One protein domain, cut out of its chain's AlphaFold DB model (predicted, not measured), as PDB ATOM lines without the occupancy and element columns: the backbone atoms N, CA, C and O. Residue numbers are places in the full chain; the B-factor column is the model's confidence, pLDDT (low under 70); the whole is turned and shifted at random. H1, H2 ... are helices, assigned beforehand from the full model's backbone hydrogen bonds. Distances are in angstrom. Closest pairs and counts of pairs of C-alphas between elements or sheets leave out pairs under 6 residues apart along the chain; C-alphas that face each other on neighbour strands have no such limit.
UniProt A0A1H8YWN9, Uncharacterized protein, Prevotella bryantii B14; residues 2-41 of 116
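Overview. This is residues 2 to 41 of the 116 residues of an uncharacterized protein of Prevotella bryantii B14 (UniProt A0A1H8YWN9). The printed part is a loose, flat zigzag of three helices: H1, then H2 folding back, then short H3 turning again, with few contacts between them. H1 stands at one end of the zigzag, H3 at the other. The 40 printed residues hold three named helices, in the order H1, H2, H3, and no named strand; the class is all helix. The radius of gyration of the C-alphas is 11.4 A, and the spans are 30 by 22 by 10 A.

Along the chain. H1, residues 3 to 14, begins at C-alpha 3 (-7.589, -44.015, 28.532) and is 16.5 A long. H2, residues 19 to 29, is 15.6 A long. H3, residues 35 to 39, is 6.5 A long and ends at C-alpha 39 (18.623, -37.632, 44.101).

Arrangement. H1 and H2 are only just apart, their closest C-alphas at 8.4 A. H2 and H3 are close but not clearly touching; their closest C-alphas, of Leu 28 and Ala 38, are 7.1 A apart. H1 and H3 are apart. Every O i to N i+4 pair is within hydrogen-bond range in H1 and H3, and 4 of 7 in H2.

Size, cuts and confidence. The C-alphas of Arg 3 and Leu 40, the two farthest apart, are separated by 32.8 A. The printed part has no cut, and both links are tight. Its mean pLDDT is 72.6; 18 residues are under 70, among them 16 to 25.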
ATOM      1  N   ASN A   2      -6.385 -40.311  25.865       85.50
ATOM      2  CA  ASN A   2      -5.796 -41.638  26.065       85.50
ATOM      3  C   ASN A   2      -6.261 -42.234  27.407       85.50
ATOM      4  O   ASN A   2      -5.919 -41.710  28.464       85.50
ATOM      5  N   ARG A   3      -7.012 -43.341  27.355       82.69
ATOM      6  CA  ARG A   3      -7.589 -44.015  28.532       82.69
ATOM      7  C   ARG A   3      -6.557 -44.403  29.596       82.69
ATOM      8  O   ARG A   3      -6.877 -44.380  30.776       82.69
ATOM      9  N   TYR A   4      -5.324 -44.715  29.197       78.94
ATOM     10  CA  TYR A   4      -4.270 -45.117  30.131       78.94
ATOM     11  C   TYR A   4      -3.794 -43.946  30.996       78.94
ATOM     12  O   TYR A   4      -3.601 -44.109  32.197       78.94
ATOM     13  N   ILE A   5      -3.701 -42.749  30.410       80.19
ATOM     14  CA  ILE A   5      -3.327 -41.522  31.125       80.19
ATOM     15  C   ILE A   5      -4.415 -41.146  32.137       80.19
ATOM     16  O   ILE A   5      -4.109 -40.808  33.275       80.19
ATOM     17  N   THR A   6      -5.691 -41.271  31.761       80.19
ATOM     18  CA  THR A   6      -6.816 -40.997  32.667       80.19
ATOM     19  C   THR A   6      -6.826 -41.944  33.865       80.19
ATOM     20  O   THR A   6      -7.011 -41.495  34.989       80.19
ATOM     21  N   VAL A   7      -6.584 -43.240  33.648       82.00
ATOM     22  CA  VAL A   7      -6.539 -44.228  34.737       82.00
ATOM     23  C   VAL A   7      -5.374 -43.950  35.687       82.00
ATOM     24  O   VAL A   7      -5.575 -43.957  36.896       82.00
ATOM     25  N   LEU A   8      -4.185 -43.635  35.163       79.31
ATOM     26  CA  LEU A   8      -3.024 -43.265  35.978       79.31
ATOM     27  C   LEU A   8      -3.289 -42.027  36.844       79.31
ATOM     28  O   LEU A   8      -3.016 -42.058  38.040       79.31
ATOM     29  N   LEU A   9      -3.874 -40.972  36.270       75.31
ATOM     30  CA  LEU A   9      -4.211 -39.747  37.005       75.31
ATOM     31  C   LEU A   9      -5.278 -39.982  38.085       75.31
ATOM     32  O   LEU A   9      -5.177 -39.416  39.170       75.31
ATOM     33  N   VAL A  10      -6.274 -40.832  37.817       78.62
ATOM     34  CA  VAL A  10      -7.317 -41.198  38.792       78.62
ATOM     35  C   VAL A  10      -6.742 -42.031  39.936       78.62
ATOM     36  O   VAL A  10      -7.069 -41.779  41.092       78.62
ATOM     37  N   VAL A  11      -5.868 -42.995  39.634       77.75
ATOM     38  CA  VAL A  11      -5.197 -43.819  40.651       77.75
ATOM     39  C   VAL A  11      -4.286 -42.963  41.525       77.75
ATOM     40  O   VAL A  11      -4.318 -43.118  42.741       77.75
ATOM     41  N   LEU A  12      -3.538 -42.025  40.935       69.50
ATOM     42  CA  LEU A  12      -2.754 -41.049  41.692       69.50
ATOM     43  C   LEU A  12      -3.657 -40.204  42.597       69.50
ATOM     44  O   LEU A  12      -3.464 -40.189  43.802       69.50
ATOM     45  N   ALA A  13      -4.694 -39.560  42.058       70.81
ATOM     46  CA  ALA A  13      -5.597 -38.736  42.865       70.81
ATOM     47  C   ALA A  13      -6.249 -39.517  44.025       70.81
ATOM     48  O   ALA A  13      -6.490 -38.956  45.093       70.81
ATOM     49  N   ALA A  14      -6.504 -40.814  43.834       79.62
ATOM     50  CA  ALA A  14      -7.077 -41.696  44.846       79.62
ATOM     51  C   ALA A  14      -6.082 -42.135  45.937       79.62
ATOM     52  O   ALA A  14      -6.521 -42.474  47.034       79.62
ATOM     53  N   THR A  15      -4.765 -42.130  45.685       72.50
ATOM     54  CA  THR A  15      -3.756 -42.544  46.680       72.50
ATOM     55  C   THR A  15      -3.423 -41.462  47.709       72.50
ATOM     56  O   THR A  15      -2.608 -41.705  48.596       72.50
ATOM     57  N   GLY A  16      -4.075 -40.292  47.651       64.50
ATOM     58  CA  GLY A  16      -4.007 -39.275  48.707       64.50
ATOM     59  C   GLY A  16      -2.628 -38.639  48.885       64.50
ATOM     60  O   GLY A  16      -2.378 -37.994  49.899       64.50
ATOM     61  N   VAL A  17      -1.725 -38.811  47.917       66.81
ATOM     62  CA  VAL A  17      -0.439 -38.114  47.916       66.81
ATOM     63  C   VAL A  17      -0.722 -36.622  47.702       66.81
ATOM     64  O   VAL A  17      -1.531 -36.250  46.849       66.81
ATOM     65  N   GLU A  18      -0.124 -35.757  48.523       67.12
ATOM     66  CA  GLU A  18      -0.321 -34.309  48.419       67.12
ATOM     67  C   GLU A  18       0.076 -33.806  47.031       67.12
ATOM     68  O   GLU A  18       1.095 -34.222  46.471       67.12
ATOM     69  N   ALA A  19      -0.717 -32.876  46.488       63.72
ATOM     70  CA  ALA A  19      -0.573 -32.377  45.121       63.72
ATOM     71  C   ALA A  19       0.864 -31.920  44.779       63.72
ATOM     72  O   ALA A  19       1.335 -32.104  43.658       63.72
ATOM     73  N   GLN A  20       1.570 -31.385  45.779       60.47
ATOM     74  CA  GLN A  20       2.946 -30.896  45.702       60.47
ATOM     75  C   GLN A  20       3.979 -32.003  45.424       60.47
ATOM     76  O   GLN A  20       4.993 -31.749  44.779       60.47
ATOM     77  N   LYS A  21       3.722 -33.247  45.847       65.50
ATOM     78  CA  LYS A  21       4.649 -34.377  45.674       65.50
ATOM     79  C   LYS A  21       4.497 -35.073  44.313       65.50
ATOM     80  O   LYS A  21       5.352 -35.870  43.931       65.50
ATOM     81  N   TYR A  22       3.444 -34.764  43.550       65.81
ATOM     82  CA  TYR A  22       3.286 -35.296  42.193       65.81
ATOM     83  C   TYR A  22       4.144 -34.581  41.164       65.81
ATOM     84  O   TYR A  22       4.469 -35.196  40.159       65.81
ATOM     85  N   GLU A  23       4.510 -33.314  41.369       69.62
ATOM     86  CA  GLU A  23       5.269 -32.568  40.362       69.62
ATOM     87  C   GLU A  23       6.644 -33.205  40.117       69.62
ATOM     88  O   GLU A  23       7.046 -33.392  38.971       69.62
ATOM     89  N   SER A  24       7.337 -33.618  41.179       68.06
ATOM     90  CA  SER A  24       8.614 -34.329  41.075       68.06
ATOM     91  C   SER A  24       8.447 -35.736  40.489       68.06
ATOM     92  O   SER A  24       9.197 -36.112  39.591       68.06
ATOM     93  N   ALA A  25       7.431 -36.492  40.918       68.25
ATOM     94  CA  ALA A  25       7.141 -37.826  40.385       68.25
ATOM     95  C   ALA A  25       6.740 -37.797  38.898       68.25
ATOM     96  O   ALA A  25       7.128 -38.674  38.127       68.25
ATOM     97  N   LEU A  26       5.990 -36.774  38.485       71.56
ATOM     98  CA  LEU A  26       5.569 -36.555  37.108       71.56
ATOM     99  C   LEU A  26       6.752 -36.116  36.237       71.56
ATOM    100  O   LEU A  26       6.946 -36.700  35.178       71.56
ATOM    101  N   LYS A  27       7.595 -35.182  36.706       68.25
ATOM    102  CA  LYS A  27       8.854 -34.800  36.032       68.25
ATOM    103  C   LYS A  27       9.792 -35.995  35.842       68.25
ATOM    104  O   LYS A  27      10.367 -36.158  34.769       68.25
ATOM    105  N   LEU A  28       9.895 -36.862  36.851       67.31
ATOM    106  CA  LEU A  28      10.671 -38.100  36.778       67.31
ATOM    107  C   LEU A  28      10.086 -39.089  35.756       67.31
ATOM    108  O   LEU A  28      10.817 -39.623  34.926       67.31
ATOM    109  N   ALA A  29       8.770 -39.316  35.784       69.75
ATOM    110  CA  ALA A  29       8.092 -40.231  34.863       69.75
ATOM    111  C   ALA A  29       8.107 -39.740  33.405       69.75
ATOM    112  O   ALA A  29       8.086 -40.550  32.479       69.75
ATOM    113  N   MET A  30       8.149 -38.422  33.201       71.56
ATOM    114  CA  MET A  30       8.214 -37.788  31.884       71.56
ATOM    115  C   MET A  30       9.640 -37.715  31.309       71.56
ATOM    116  O   MET A  30       9.803 -37.222  30.199       71.56
ATOM    117  N   ALA A  31      10.647 -38.251  32.014       62.78
ATOM    118  CA  ALA A  31      12.065 -38.238  31.628       62.78
ATOM    119  C   ALA A  31      12.688 -36.836  31.442       62.78
ATOM    120  O   ALA A  31      13.807 -36.730  30.947       62.78
ATOM    121  N   ASP A  32      12.016 -35.778  31.911       64.12
ATOM    122  CA  ASP A  32      12.545 -34.404  31.964       64.12
ATOM    123  C   ASP A  32      13.529 -34.198  33.135       64.12
ATOM    124  O   ASP A  32      14.079 -33.112  33.307       64.12
ATOM    125  N   MET A  33      13.741 -35.236  33.952       65.94
ATOM    126  CA  MET A  33      14.630 -35.251  35.110       65.94
ATOM    127  C   MET A  33      15.641 -36.398  34.999       65.94
ATOM    128  O   MET A  33      15.261 -37.563  34.852       65.94
ATOM    129  N   SER A  34      16.932 -36.089  35.129       75.25
ATOM    130  CA  SER A  34      17.982 -37.107  35.229       75.25
ATOM    131  C   SER A  34      17.968 -37.802  36.598       75.25
ATOM    132  O   SER A  34      17.525 -37.246  37.604       75.25
ATOM    133  N   PHE A  35      18.497 -39.028  36.683       69.06
ATOM    134  CA  PHE A  35      18.601 -39.758  37.958       69.06
ATOM    135  C   PHE A  35      19.357 -38.959  39.038       69.06
ATOM    136  O   PHE A  35      19.007 -38.998  40.216       69.06
ATOM    137  N   GLN A  36      20.370 -38.191  38.628       75.94
ATOM    138  CA  GLN A  36      21.128 -37.304  39.513       75.94
ATOM    139  C   GLN A  36      20.260 -36.157  40.053       75.94
ATOM    140  O   GLN A  36      20.339 -35.826  41.232       75.94
ATOM    141  N   GLU A  37      19.392 -35.579  39.224       76.56
ATOM    142  CA  GLU A  37      18.465 -34.516  39.633       76.56
ATOM    143  C   GLU A  37      17.367 -35.019  40.578       76.56
ATOM    144  O   GLU A  37      16.932 -34.278  41.461       76.56
ATOM    145  N   ALA A  38      16.955 -36.281  40.439       73.56
ATOM    146  CA  ALA A  38      16.011 -36.918  41.353       73.56
ATOM    147  C   ALA A  38      16.608 -37.101  42.758       73.56
ATOM    148  O   ALA A  38      15.944 -36.826  43.755       73.56
ATOM    149  N   LEU A  39      17.883 -37.497  42.839       77.56
ATOM    150  CA  LEU A  39      18.623 -37.632  44.101       77.56
ATOM    151  C   LEU A  39      18.849 -36.291  44.814       77.56
ATOM    152  O   LEU A  39      19.013 -36.255  46.031       77.56
ATOM    153  N   LEU A  40      18.858 -35.178  44.077       80.62
ATOM    154  CA  LEU A  40      19.042 -33.848  44.658       80.62
ATOM    155  C   LEU A  40      17.778 -33.286  45.320       80.62
ATOM    156  O   LEU A  40      17.896 -32.308  46.065       80.62
ATOM    157  N   GLN A  41      16.609 -33.886  45.072       80.44
ATOM    158  CA  GLN A  41      15.353 -33.456  45.681       80.44
ATOM    159  C   GLN A  41      15.442 -33.536  47.213       80.44
ATOM    160  O   GLN A  41      16.011 -34.491  47.753       80.44
TER     161      GLN A  41